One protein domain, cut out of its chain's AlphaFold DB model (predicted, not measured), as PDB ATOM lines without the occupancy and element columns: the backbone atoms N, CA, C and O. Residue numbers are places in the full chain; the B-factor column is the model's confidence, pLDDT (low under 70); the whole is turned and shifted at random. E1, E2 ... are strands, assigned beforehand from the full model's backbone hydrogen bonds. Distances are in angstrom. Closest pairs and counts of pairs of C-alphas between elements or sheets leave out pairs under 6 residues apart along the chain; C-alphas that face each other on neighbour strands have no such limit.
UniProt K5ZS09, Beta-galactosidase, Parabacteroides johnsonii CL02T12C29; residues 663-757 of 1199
ATOM      1  N   ILE A 663      32.106  31.798 210.426       84.56
ATOM      2  CA  ILE A 663      31.295  31.012 211.371       84.56
ATOM      3  C   ILE A 663      30.741  31.916 212.489       84.56
ATOM      4  O   ILE A 663      29.621  31.715 212.950       84.56
ATOM      5  N   GLY A 664      31.481  32.965 212.865       83.56
ATOM      6  CA  GLY A 664      31.150  33.852 213.982       83.56
ATOM      7  C   GLY A 664      31.432  33.233 215.358       83.56
ATOM      8  O   GLY A 664      31.858  32.085 215.471       83.56
ATOM      9  N   GLN A 665      31.190  34.011 216.415       77.88
ATOM     10  CA  GLN A 665      31.289  33.583 217.817       77.88
ATOM     11  C   GLN A 665      29.964  33.868 218.536       77.88
ATOM     12  O   GLN A 665      29.312  34.870 218.251       77.88
ATOM     13  N   GLY A 666      29.567  32.993 219.462       77.25
ATOM     14  CA  GLY A 666      28.316  33.104 220.219       77.25
ATOM     15  C   GLY A 666      27.485  31.821 220.192       77.25
ATOM     16  O   GLY A 666      27.854  30.839 219.547       77.25
ATOM     17  N   SER A 667      26.360  31.826 220.905       84.19
ATOM     18  CA  SER A 667      25.439  30.688 220.985       84.19
ATOM     19  C   SER A 667      24.127  31.015 220.285       84.19
ATOM     20  O   SER A 667      23.507  32.039 220.571       84.19
ATOM     21  N   VAL A 668      23.687  30.135 219.387       89.94
ATOM     22  CA  VAL A 668      22.379  30.264 218.742       89.94
ATOM     23  C   VAL A 668      21.293  29.859 219.729       89.94
ATOM     24  O   VAL A 668      21.335  28.780 220.319       89.94
ATOM     25  N   VAL A 669      20.292  30.721 219.901       91.19
ATOM     26  CA  VAL A 669      19.129  30.403 220.727       91.19
ATOM     27  C   VAL A 669      18.259  29.418 219.959       91.19
ATOM     28  O   VAL A 669      17.695  29.768 218.921       91.19
ATOM     29  N   GLN A 670      18.134  28.202 220.487       91.00
ATOM     30  CA  GLN A 670      17.264  27.164 219.946       91.00
ATOM     31  C   GLN A 670      16.042  26.978 220.848       91.00
ATOM     32  O   GLN A 670      16.173  26.698 222.039       91.00
ATOM     33  N   LYS A 671      14.844  27.112 220.277       91.56
ATOM     34  CA  LYS A 671      13.578  26.809 220.956       91.56
ATOM     35  C   LYS A 671      12.752  25.850 220.115       91.56
ATOM     36  O   LYS A 671      12.775  25.902 218.892       91.56
ATOM     37  N   GLU A 672      12.013  24.979 220.780       90.44
ATOM     38  CA  GLU A 672      11.088  24.047 220.143       90.44
ATOM     39  C   GLU A 672       9.678  24.362 220.637       90.44
ATOM     40  O   GLU A 672       9.458  24.457 221.843       90.44
ATOM     41  N   HIS A 673       8.744  24.558 219.709       89.12
ATOM     42  CA  HIS A 673       7.337  24.781 220.024       89.12
ATOM     43  C   HIS A 673       6.469  24.105 218.964       89.12
ATOM     44  O   HIS A 673       6.622  24.358 217.765       89.12
ATOM     45  N   ASP A 674       5.569  23.228 219.406       88.75
ATOM     46  CA  ASP A 674       4.732  22.383 218.555       88.75
ATOM     47  C   ASP A 674       5.547  21.641 217.480       88.75
ATOM     48  O   ASP A 674       6.403  20.801 217.772       88.75
ATOM     49  N   ARG A 675       5.280  21.960 216.213       92.38
ATOM     50  CA  ARG A 675       5.885  21.391 215.011       92.38
ATOM     51  C   ARG A 675       7.128  22.163 214.535       92.38
ATOM     52  O   ARG A 675       7.780  21.727 213.591       92.38
ATOM     53  N   ASN A 676       7.488  23.268 215.185       94.12
ATOM     54  CA  ASN A 676       8.531  24.182 214.722       94.12
ATOM     55  C   ASN A 676       9.755  24.214 215.649       94.12
ATOM     56  O   ASN A 676       9.646  24.217 216.877       94.12
ATOM     57  N   LEU A 677      10.929  24.298 215.028       93.50
ATOM     58  CA  LEU A 677      12.210  24.593 215.655       93.50
ATOM     59  C   LEU A 677      12.631  26.003 215.260       93.50
ATOM     60  O   LEU A 677      12.720  26.325 214.076       93.50
ATOM     61  N   PHE A 678      12.883  26.829 216.261       95.25
ATOM     62  CA  PHE A 678      13.255  28.227 216.126       95.25
ATOM     63  C   PHE A 678      14.736  28.361 216.437       95.25
ATOM     64  O   PHE A 678      15.170  28.000 217.532       95.25
ATOM     65  N   PHE A 679      15.488  28.906 215.489       95.38
ATOM     66  CA  PHE A 679      16.890  29.262 215.645       95.38
ATOM     67  C   PHE A 679      17.006  30.780 215.543       95.38
ATOM     68  O   PHE A 679      16.523  31.370 214.574       95.38
ATOM     69  N   LYS A 680      17.628  31.422 216.534       94.25
ATOM     70  CA  LYS A 680      17.807  32.877 216.549       94.25
ATOM     71  C   LYS A 680      19.217  33.275 216.971       94.25
ATOM     72  O   LYS A 680      19.733  32.775 217.970       94.25
ATOM     73  N   ILE A 681      19.800  34.219 216.238       92.62
ATOM     74  CA  ILE A 681      21.054  34.893 216.582       92.62
ATOM     75  C   ILE A 681      20.985  36.350 216.124       92.62
ATOM     76  O   ILE A 681      20.686  36.619 214.962       92.62
ATOM     77  N   GLY A 682      21.204  37.297 217.041       88.06
ATOM     78  CA  GLY A 682      20.994  38.723 216.764       88.06
ATOM     79  C   GLY A 682      19.617  38.990 216.138       88.06
ATOM     80  O   GLY A 682      18.585  38.587 216.688       88.06
ATOM     81  N   ASP A 683      19.629  39.613 214.960       87.56
ATOM     82  CA  ASP A 683      18.439  39.945 214.169       87.56
ATOM     83  C   ASP A 683      17.991  38.836 213.205       87.56
ATOM     84  O   ASP A 683      16.940  38.972 212.572       87.56
ATOM     85  N   THR A 684      18.759  37.749 213.083       92.81
ATOM     86  CA  THR A 684      18.463  36.617 212.199       92.81
ATOM     87  C   THR A 684      17.625  35.565 212.924       92.81
ATOM     88  O   THR A 684      18.004  35.058 213.981       92.81
ATOM     89  N   GLU A 685      16.499  35.195 212.322       96.12
ATOM     90  CA  GLU A 685      15.593  34.139 212.775       96.12
ATOM     91  C   GLU A 685      15.343  33.139 211.641       96.12
ATOM     92  O   GLU A 685      15.010  33.528 210.516       96.12
ATOM     93  N   VAL A 686      15.461  31.848 211.956       96.56
ATOM     94  CA  VAL A 686      15.148  30.734 211.055       96.56
ATOM     95  C   VAL A 686      14.179  29.786 211.749       96.56
ATOM     96  O   VAL A 686      14.433  29.328 212.863       96.56
ATOM     97  N   ILE A 687      13.071  29.474 211.081       95.94
ATOM     98  CA  ILE A 687      12.057  28.537 211.572       95.94
ATOM     99  C   ILE A 687      12.051  27.307 210.669       95.94
ATOM    100  O   ILE A 687      11.836  27.428 209.461       95.94
ATOM    101  N   VAL A 688      12.248  26.128 211.256       95.81
ATOM    102  CA  VAL A 688      12.254  24.829 210.568       95.81
ATOM    103  C   VAL A 688      11.093  23.976 211.067       95.81
ATOM    104  O   VAL A 688      10.888  23.833 212.270       95.81
ATOM    105  N   ASP A 689      10.344  23.374 210.151       94.94
ATOM    106  CA  ASP A 689       9.305  22.398 210.471       94.94
ATOM    107  C   ASP A 689       9.942  21.031 210.751       94.94
ATOM    108  O   ASP A 689      10.516  20.406 209.856       94.94
ATOM    109  N   LYS A 690       9.842  20.555 211.995       89.69
ATOM    110  CA  LYS A 690      10.531  19.340 212.456       89.69
ATOM    111  C   LYS A 690       9.936  18.039 211.909       89.69
ATOM    112  O   LYS A 690      10.554  16.992 212.063       89.69
ATOM    113  N   ILE A 691       8.745  18.090 211.304       90.00
ATOM    114  CA  ILE A 691       8.059  16.909 210.760       90.00
ATOM    115  C   ILE A 691       8.393  16.721 209.282       90.00
ATOM    116  O   ILE A 691       8.660  15.601 208.861       90.00
ATOM    117  N   VAL A 692       8.390  17.799 208.488       91.69
ATOM    118  CA  VAL A 692       8.716  17.710 207.046       91.69
ATOM    119  C   VAL A 692      10.160  18.068 206.710       91.69
ATOM    120  O   VAL A 692      10.576  17.861 205.575       91.69
ATOM    121  N   GLY A 693      10.931  18.593 207.665       92.56
ATOM    122  CA  GLY A 693      12.351  18.902 207.484       92.56
ATOM    123  C   GLY A 693      12.642  20.118 206.606       92.56
ATOM    124  O   GLY A 693      13.719  20.211 206.029       92.56
ATOM    125  N   GLN A 694      11.688  21.046 206.490       95.00
ATOM    126  CA  GLN A 694      11.768  22.203 205.593       95.00
ATOM    127  C   GLN A 694      11.775  23.521 206.367       95.00
ATOM    128  O   GLN A 694      11.136  23.659 207.413       95.00
ATOM    129  N   ILE A 695      12.449  24.522 205.810       95.31
ATOM    130  CA  ILE A 695      12.421  25.903 206.280       95.31
ATOM    131  C   ILE A 695      11.037  26.498 206.014       95.31
ATOM    132  O   ILE A 695      10.529  26.492 204.890       95.31
ATOM    133  N   LYS A 696      10.437  27.037 207.075       94.19
ATOM    134  CA  LYS A 696       9.176  27.785 207.044       94.19
ATOM    135  C   LYS A 696       9.394  29.280 206.884       94.19
ATOM    136  O   LYS A 696       8.574  29.940 206.255       94.19
ATOM    137  N   LYS A 697      10.457  29.811 207.491       95.25
ATOM    138  CA  LYS A 697      10.741  31.246 207.508       95.25
ATOM    139  C   LYS A 697      12.231  31.495 207.687       95.25
ATOM    140  O   LYS A 697      12.861  30.864 208.534       95.25
ATOM    141  N   ILE A 698      12.745  32.460 206.934       96.88
ATOM    142  CA  ILE A 698      14.014  33.143 207.193       96.88
ATOM    143  C   ILE A 698      13.668  34.621 207.332       96.88
ATOM    144  O   ILE A 698      13.001  35.175 206.458       96.88
ATOM    145  N   SER A 699      14.094  35.264 208.414       95.00
ATOM    146  CA  SER A 699      13.948  36.711 208.563       95.00
ATOM    147  C   SER A 699      15.163  37.355 209.199       95.00
ATOM    148  O   SER A 699      15.787  36.763 210.074       95.00
ATOM    149  N   VAL A 700      15.471  38.576 208.769       93.00
ATOM    150  CA  VAL A 700      16.559  39.404 209.295       93.00
ATOM    151  C   VAL A 700      16.006  40.799 209.563       93.00
ATOM    152  O   VAL A 700      15.379  41.395 208.687       93.00
ATOM    153  N   GLY A 701      16.168  41.301 210.788       86.69
ATOM    154  CA  GLY A 701      15.685  42.634 211.176       86.69
ATOM    155  C   GLY A 701      14.169  42.796 211.007       86.69
ATOM    156  O   GLY A 701      13.688  43.855 210.610       86.69
ATOM    157  N   GLY A 702      13.409  41.715 211.210       85.44
ATOM    158  CA  GLY A 702      11.952  41.679 211.033       85.44
ATOM    159  C   GLY A 702      11.461  41.528 209.586       85.44
ATOM    160  O   GLY A 702      10.278  41.253 209.384       85.44
ATOM    161  N   ARG A 703      12.332  41.630 208.572       90.12
ATOM    162  CA  ARG A 703      11.965  41.375 207.168       90.12
ATOM    163  C   ARG A 703      12.088  39.896 206.846       90.12
ATOM    164  O   ARG A 703      13.090  39.280 207.195       90.12
ATOM    165  N   SER A 704      11.072  39.328 206.202       93.44
ATOM    166  CA  SER A 704      11.031  37.902 205.857       93.44
ATOM    167  C   SER A 704      11.394  37.676 204.395       93.44
ATOM    168  O   SER A 704      10.989  38.453 203.535       93.44
ATOM    169  N   LEU A 705      12.119  36.594 204.127       95.88
ATOM    170  CA  LEU A 705      12.448  36.125 202.786       95.88
ATOM    171  C   LEU A 705      11.390  35.127 202.294       95.88
ATOM    172  O   LEU A 705      10.983  34.241 203.047       95.88
ATOM    173  N   SER A 706      10.998  35.210 201.020       96.31
ATOM    174  CA  SER A 706       9.992  34.308 200.427       96.31
ATOM    175  C   SER A 706      10.484  32.884 200.097       96.31
ATOM    176  O   SER A 706       9.719  32.088 199.555       96.31
ATOM    177  N   LEU A 707      11.738  32.545 200.416       95.88
ATOM    178  CA  LEU A 707      12.327  31.224 200.183       95.88
ATOM    179  C   LEU A 707      11.677  30.174 201.096       95.88
ATOM    180  O   LEU A 707      11.748  30.284 202.321       95.88
ATOM    181  N   LYS A 708      11.052  29.149 200.509       93.31
ATOM    182  CA  LYS A 708      10.246  28.157 201.243       93.31
ATOM    183  C   LYS A 708      10.314  26.758 200.630       93.31
ATOM    184  O   LYS A 708      10.967  26.538 199.612       93.31
ATOM    185  N   ASN A 709       9.610  25.814 201.264       92.06
ATOM    186  CA  ASN A 709       9.431  24.425 200.817       92.06
ATOM    187  C   ASN A 709      10.746  23.651 200.592       92.06
ATOM    188  O   ASN A 709      10.759  22.625 199.919       92.06
ATOM    189  N   GLY A 710      11.859  24.118 201.154       94.12
ATOM    190  CA  GLY A 710      13.161  23.469 201.061       94.12
ATOM    191  C   GLY A 710      13.959  23.624 202.360       94.12
ATOM    192  O   GLY A 710      13.515  24.347 203.251       94.12
ATOM    193  N   PRO A 711      15.117  22.965 202.499       95.69
ATOM    194  CA  PRO A 711      15.667  22.008 201.542       95.69
ATOM    195  C   PRO A 711      14.810  20.737 201.459       95.69
ATOM    196  O   PRO A 711      14.329  20.222 202.465       95.69
ATOM    197  N   ARG A 712      14.613  20.229 200.244       94.50
ATOM    198  CA  ARG A 712      14.023  18.907 199.987       94.50
ATOM    199  C   ARG A 712      14.802  18.218 198.879       94.50
ATOM    200  O   ARG A 712      15.260  18.902 197.963       94.50
ATOM    201  N   PHE A 713      14.944  16.897 198.946       96.12
ATOM    202  CA  PHE A 713      15.529  16.151 197.834       96.12
ATOM    203  C   PHE A 713      14.687  16.331 196.571       96.12
ATOM    204  O   PHE A 713      13.466  16.443 196.631       96.12
ATOM    205  N   THR A 714      15.346  16.341 195.417       95.69
ATOM    206  CA  THR A 714      14.677  16.423 194.110       95.69
ATOM    207  C   THR A 714      13.998  15.116 193.690       95.69
ATOM    208  O   THR A 714      13.379  15.069 192.630       95.69
ATOM    209  N   THR A 715      14.144  14.055 194.488       92.44
ATOM    210  CA  THR A 715      13.516  12.744 194.301       92.44
ATOM    211  C   THR A 715      12.507  12.471 195.410       92.44
ATOM    212  O   THR A 715      12.769  12.739 196.584       92.44
ATOM    213  N   ASP A 716      11.383  11.863 195.039       91.44
ATOM    214  CA  ASP A 716      10.338  11.438 195.969       91.44
ATOM    215  C   ASP A 716      10.581  10.032 196.537       91.44
ATOM    216  O   ASP A 716       9.735   9.510 197.260       91.44
ATOM    217  N   GLU A 717      11.711   9.391 196.233       92.88
ATOM    218  CA  GLU A 717      12.039   8.054 196.746       92.88
ATOM    219  C   GLU A 717      12.401   8.036 198.235       92.88
ATOM    220  O   GLU A 717      12.434   6.965 198.841       92.88
ATOM    221  N   LEU A 718      12.684   9.196 198.828       92.69
ATOM    222  CA  LEU A 718      13.154   9.324 200.202       92.69
ATOM    223  C   LEU A 718      12.052   9.851 201.132       92.69
ATOM    224  O   LEU A 718      11.307  10.767 200.791       92.69
ATOM    225  N   GLU A 719      11.975   9.287 202.336       93.50
ATOM    226  CA  GLU A 719      11.120   9.755 203.431       93.50
ATOM    227  C   GLU A 719      11.933   9.940 204.715       93.50
ATOM    228  O   GLU A 719      12.884   9.195 204.967       93.50
ATOM    229  N   ILE A 720      11.559  10.925 205.532       94.25
ATOM    230  CA  ILE A 720      12.157  11.135 206.855       94.25
ATOM    231  C   ILE A 720      11.682  10.017 207.784       94.25
ATOM    232  O   ILE A 720      10.484   9.752 207.862       94.25
ATOM    233  N   PHE A 721      12.608   9.387 208.507       93.75
ATOM    234  CA  PHE A 721      12.273   8.366 209.510       93.75
ATOM    235  C   PHE A 721      12.831   8.663 210.906       93.75
ATOM    236  O   PHE A 721      12.375   8.057 211.871       93.75
ATOM    237  N   ASP A 722      13.812   9.561 211.018       93.31
ATOM    238  CA  ASP A 722      14.423   9.947 212.292       93.31
ATOM    239  C   ASP A 722      14.992  11.376 212.214       93.31
ATOM    240  O   ASP A 722      15.281  11.893 211.131       93.31
ATOM    241  N   THR A 723      15.164  12.022 213.368       93.38
ATOM    242  CA  THR A 723      15.750  13.363 213.485       93.38
ATOM    243  C   THR A 723      16.734  13.425 214.646       93.38
ATOM    244  O   THR A 723      16.479  12.905 215.728       93.38
ATOM    245  N   LYS A 724      17.868  14.095 214.442       92.69
ATOM    246  CA  LYS A 724      18.924  14.256 215.445       92.69
ATOM    247  C   LYS A 724      19.205  15.730 215.676       92.69
ATOM    248  O   LYS A 724      19.531  16.457 214.737       92.69
ATOM    249  N   LYS A 725      19.112  16.168 216.932       89.88
ATOM    250  CA  LYS A 725      19.605  17.489 217.341       89.88
ATOM    251  C   LYS A 725      21.126  17.507 217.207       89.88
ATOM    252  O   LYS A 725      21.794  16.547 217.587       89.88
ATOM    253  N   ILE A 726      21.654  18.592 216.661       90.31
ATOM    254  CA  ILE A 726      23.090  18.844 216.529       90.31
ATOM    255  C   ILE A 726      23.385  20.254 217.038       90.31
ATOM    256  O   ILE A 726      22.466  21.028 217.308       90.31
ATOM    257  N   ASN A 727      24.663  20.600 217.170       83.75
ATOM    258  CA  ASN A 727      25.034  21.938 217.610       83.75
ATOM    259  C   ASN A 727      24.480  23.005 216.647       83.75
ATOM    260  O   ASN A 727      24.736  22.938 215.447       83.75
ATOM    261  N   ASN A 728      23.726  23.969 217.184       87.25
ATOM    262  CA  ASN A 728      23.073  25.054 216.444       87.25
ATOM    263  C   ASN A 728      22.183  24.608 215.259       87.25
ATOM    264  O   ASN A 728      21.960  25.384 214.327       87.25
ATOM    265  N   GLY A 729      21.671  23.371 215.266       92.38
ATOM    266  CA  GLY A 729      20.962  22.833 214.107       92.38
ATOM    267  C   GLY A 729      20.183  21.546 214.350       92.38
ATOM    268  O   GLY A 729      20.027  21.051 215.471       92.38
ATOM    269  N   ILE A 730      19.692  20.978 213.253       94.94
ATOM    270  CA  ILE A 730      18.992  19.695 213.215       94.94
ATOM    271  C   ILE A 730      19.403  18.900 211.973       94.94
ATOM    272  O   ILE A 730      19.579  19.455 210.888       94.94
ATOM    273  N   ARG A 731      19.533  17.581 212.132       96.00
ATOM    274  CA  ARG A 731      19.758  16.620 211.052       96.00
ATOM    275  C   ARG A 731      18.546  15.704 210.897       96.00
ATOM    276  O   ARG A 731      18.191  14.981 211.822       96.00
ATOM    277  N   PHE A 732      17.953  15.699 209.713       96.06
ATOM    278  CA  PHE A 732      16.881  14.802 209.293       96.06
ATOM    279  C   PHE A 732      17.491  13.590 208.594       96.06
ATOM    280  O   PHE A 732      18.246  13.747 207.635       96.06
ATOM    281  N   LEU A 733      17.191  12.387 209.078       95.25
ATOM    282  CA  LEU A 733      17.635  11.137 208.469       95.25
ATOM    283  C   LEU A 733      16.537  10.592 207.562       95.25
ATOM    284  O   LEU A 733      15.380  10.452 207.967       95.25
ATOM    285  N   TYR A 734      16.925  10.262 206.335       94.50
ATOM    286  CA  TYR A 734      16.018   9.777 205.303       94.50
ATOM    287  C   TYR A 734      16.250   8.303 205.033       94.50
ATOM    288  O   TYR A 734      17.376   7.830 205.107       94.50
ATOM    289  N   ARG A 735      15.215   7.564 204.662       91.94
ATOM    290  CA  ARG A 735      15.323   6.203 204.127       91.94
ATOM    291  C   ARG A 735      14.537   6.116 202.830       91.94
ATOM    292  O   ARG A 735      13.672   6.950 202.573       91.94
ATOM    293  N   LYS A 736      14.817   5.093 202.026       90.69
ATOM    294  CA  LYS A 736      13.995   4.803 200.850       90.69
ATOM    295  C   LYS A 736      12.576   4.439 201.296       90.69
ATOM    296  O   LYS A 736      12.426   3.629 202.214       90.69
ATOM    297  N   LYS A 737      11.553   5.014 200.660       90.25
ATOM    298  CA  LYS A 737      10.142   4.695 200.924       90.25
ATOM    299  C   LYS A 737       9.915   3.186 200.828       90.25
ATOM    300  O   LYS A 737      10.395   2.537 199.899       90.25
ATOM    301  N   GLY A 738       9.224   2.629 201.821       85.94
ATOM    302  CA  GLY A 738       8.997   1.184 201.945       85.94
ATOM    303  C   GLY A 738      10.177   0.382 202.516       85.94
ATOM    304  O   GLY A 738      10.068  -0.833 202.657       85.94
ATOM    305  N   SER A 739      11.300   1.018 202.870       85.00
ATOM    306  CA  SER A 739      12.411   0.345 203.548       85.00
ATOM    307  C   SER A 739      12.206   0.293 205.063       85.00
ATOM    308  O   SER A 739      11.947   1.310 205.701       85.00
ATOM    309  N   ASN A 740      12.444  -0.877 205.662       80.75
ATOM    310  CA  ASN A 740      12.463  -1.055 207.120       80.75
ATOM    311  C   ASN A 740      13.860  -0.857 207.738       80.75
ATOM    312  O   ASN A 740      14.046  -1.102 208.931       80.75
ATOM    313  N   LYS A 741      14.865  -0.433 206.955       77.94
ATOM    314  CA  LYS A 741      16.211  -0.171 207.484       77.94
ATOM    315  C   LYS A 741      16.165   1.018 208.455       77.94
ATOM    316  O   LYS A 741      15.757   2.114 208.084       77.94
ATOM    317  N   SER A 742      16.624   0.794 209.686       69.25
ATOM    318  CA  SER A 742      16.728   1.815 210.743       69.25
ATOM    319  C   SER A 742      18.021   2.634 210.682       69.25
ATOM    320  O   SER A 742      18.170   3.622 211.395       69.25
ATOM    321  N   LYS A 743      18.976   2.229 209.839       73.50
ATOM    322  CA  LYS A 743      20.216   2.959 209.573       73.50
ATOM    323  C   LYS A 743      20.210   3.445 208.133       73.50
ATOM    324  O   LYS A 743      19.905   2.677 207.223       73.50
ATOM    325  N   SER A 744      20.580   4.705 207.942       82.81
ATOM    326  CA  SER A 744      20.701   5.313 206.626       82.81
ATOM    327  C   SER A 744      21.823   6.335 206.609       82.81
ATOM    328  O   SER A 744      22.050   7.040 207.594       82.81
ATOM    329  N   ARG A 745      22.505   6.408 205.466       90.00
ATOM    330  CA  ARG A 745      23.506   7.431 205.153       90.00
ATOM    331  C   ARG A 745      22.889   8.654 204.467       90.00
ATOM    332  O   ARG A 745      23.589   9.633 204.250       90.00
ATOM    333  N   ASN A 746      21.588   8.605 204.159       93.50
ATOM    334  CA  ASN A 746      20.849   9.713 203.568       93.50
ATOM    335  C   ASN A 746      20.434  10.709 204.658       93.50
ATOM    336  O   ASN A 746      19.752  10.326 205.616       93.50
ATOM    337  N   PHE A 747      20.797  11.979 204.513       95.56
ATOM    338  CA  PHE A 747      20.407  13.014 205.465       95.56
ATOM    339  C   PHE A 747      20.301  14.398 204.831       95.56
ATOM    340  O   PHE A 747      20.932  14.677 203.816       95.56
ATOM    341  N   VAL A 748      19.546  15.275 205.490       97.25
ATOM    342  CA  VAL A 748      19.598  16.729 205.301       97.25
ATOM    343  C   VAL A 748      19.836  17.365 206.659       97.25
ATOM    344  O   VAL A 748      19.173  17.038 207.639       97.25
ATOM    345  N   GLN A 749      20.799  18.265 206.729       96.94
ATOM    346  CA  GLN A 749      21.195  18.986 207.922       96.94
ATOM    347  C   GLN A 749      21.034  20.481 207.682       96.94
ATOM    348  O   GLN A 749      21.482  20.995 206.661       96.94
ATOM    349  N   ILE A 750      20.413  21.158 208.645       97.50
ATOM    350  CA  ILE A 750      20.214  22.607 208.649       97.50
ATOM    351  C   ILE A 750      20.775  23.142 209.962       97.50
ATOM    352  O   ILE A 750      20.319  22.734 211.034       97.50
ATOM    353  N   SER A 751      21.727  24.067 209.875       95.56
ATOM    354  CA  SER A 751      22.333  24.713 211.043       95.56
ATOM    355  C   SER A 751      22.374  26.225 210.849       95.56
ATOM    356  O   SER A 751      22.705  26.703 209.767       95.56
ATOM    357  N   LEU A 752      22.068  26.991 211.894       96.44
ATOM    358  CA  LEU A 752      22.289  28.437 211.909       96.44
ATOM    359  C   LEU A 752      23.655  28.698 212.548       96.44
ATOM    360  O   LEU A 752      23.905  28.280 213.673       96.44
ATOM    361  N   LEU A 753      24.564  29.357 211.839       94.44
ATOM    362  CA  LEU A 753      25.872  29.728 212.368       94.44
ATOM    363  C   LEU A 753      25.766  31.009 213.214       94.44
ATOM    364  O   LEU A 753      24.915  31.854 212.925       94.44
ATOM    365  N   PRO A 754      26.640  31.209 214.220       91.50
ATOM    366  CA  PRO A 754      26.677  32.442 215.017       91.50
ATOM    367  C   PRO A 754      26.812  33.745 214.209       91.50
ATOM    368  O   PRO A 754      26.435  34.814 214.676       91.50
ATOM    369  N   SER A 755      27.333  33.674 212.989       89.50
ATOM    370  CA  SER A 755      27.409  34.787 212.036       89.50
ATOM    371  C   SER A 755      26.096  35.127 211.316       89.50
ATOM    372  O   SER A 755      26.061  36.088 210.548       89.50
ATOM    373  N   GLY A 756      25.037  34.333 211.498       91.44
ATOM    374  CA  GLY A 756      23.762  34.465 210.786       91.44
ATOM    375  C   GLY A 756      23.692  33.722 209.444       91.44
ATOM    376  O   GLY A 756      22.657  33.768 208.784       91.44
ATOM    377  N   TRP A 757      24.756  33.022 209.037       96.25
ATOM    378  CA  TRP A 757      24.726  32.123 207.876       96.25
ATOM    379  C   TRP A 757      23.952  30.842 208.188       96.25
ATOM    380  O   TRP A 757      24.103  30.261 209.258       96.25
TER     381      TRP A 757
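AT A GLANCE: This is residues 663 to 757 of the 1199 residues of the protein "Beta-galactosidase" of Parabacteroides johnsonii CL02T12C29 (UniProt K5ZS09). Two strongly twisted antiparallel sheets, one of five strands and one of three, stand only partly face to face as a sandwich drawn out lengthwise, with the late part of E9 reaching E2 and E3. E6 runs from the end of E5 past E4 toward the three-stranded sheet and joins the two. The printed part has 95 residues with no named helix and nine named strands, E1 to E9 in order along the chain; the sheets run E1 E2 E3 E4 E5 and E7 E8 E9, and the class is all strand. The whole is compact, with a radius of gyration of the C-alphas of 14.1 A, yet elongated, spanning 43 by 26 by 25 A.

IN THESE COORDINATES: E1, residues 669 to 673, begins at C-alpha 669 (19.129, 30.403, 220.727). E2 is residues 676 to 681, 16.6 A; E3 is 684 to 689, 17.0 A; E4 is 694 to 700, 18.2 A; and E5 is 703 to 705. E6 is residues 708 to 713. E7, residues 718 to 726, is 21.4 A long and begins at C-alpha 718 (13.154, 9.324, 200.202). E8 is residues 729 to 736, 23.4 A. E9, residues 746 to 752, is 20.5 A long and ends at C-alpha 752 (22.289, 28.437, 211.909).

HOW THE PARTS SIT: E1 to E5 form a meander, each strand the antiparallel neighbour of the one before, with E1 and E5 as edge strands. N 671 and O 678, 2.9 A, join the hairpin E1 and E2; N 679 and O 686, 2.9 A, join E2 and E3; N 685 and O 699, 2.8 A, join E3 and E4; N 700 and O 703, 2.9 A, join E4 and E5, each within hydrogen-bond range. E5 runs on into E6 across a break of 2 residues, at 34 degrees. E6 pairs with no named strand; its closest C-alphas to E4 are Gln 694 and Gly 710, 4.9 A. E7, E8 and E9 form a second meander. E7 bends by 67 degrees at residue 721. N 724 and O 731, 2.8 A, lie within hydrogen-bond range between E7 and E8, as do N 732 and O 748, 2.8 A, between E8 and E9. Between the sheets, the closest C-alphas of E2 and E9 are Phe 679 and Leu 752, 6.6 A. E1 and E9 are apart, as are E4 and E8.

THE WHOLE: The C-alphas of Gly 701 and Asn 740 are the two farthest apart, 44.0 A. The printed part has no cut. Seven links are tight, and E8 to E9, with 9 residues between, is short; no link is long. The mean pLDDT of the printed part is 91.4, and residue 742 is under 70.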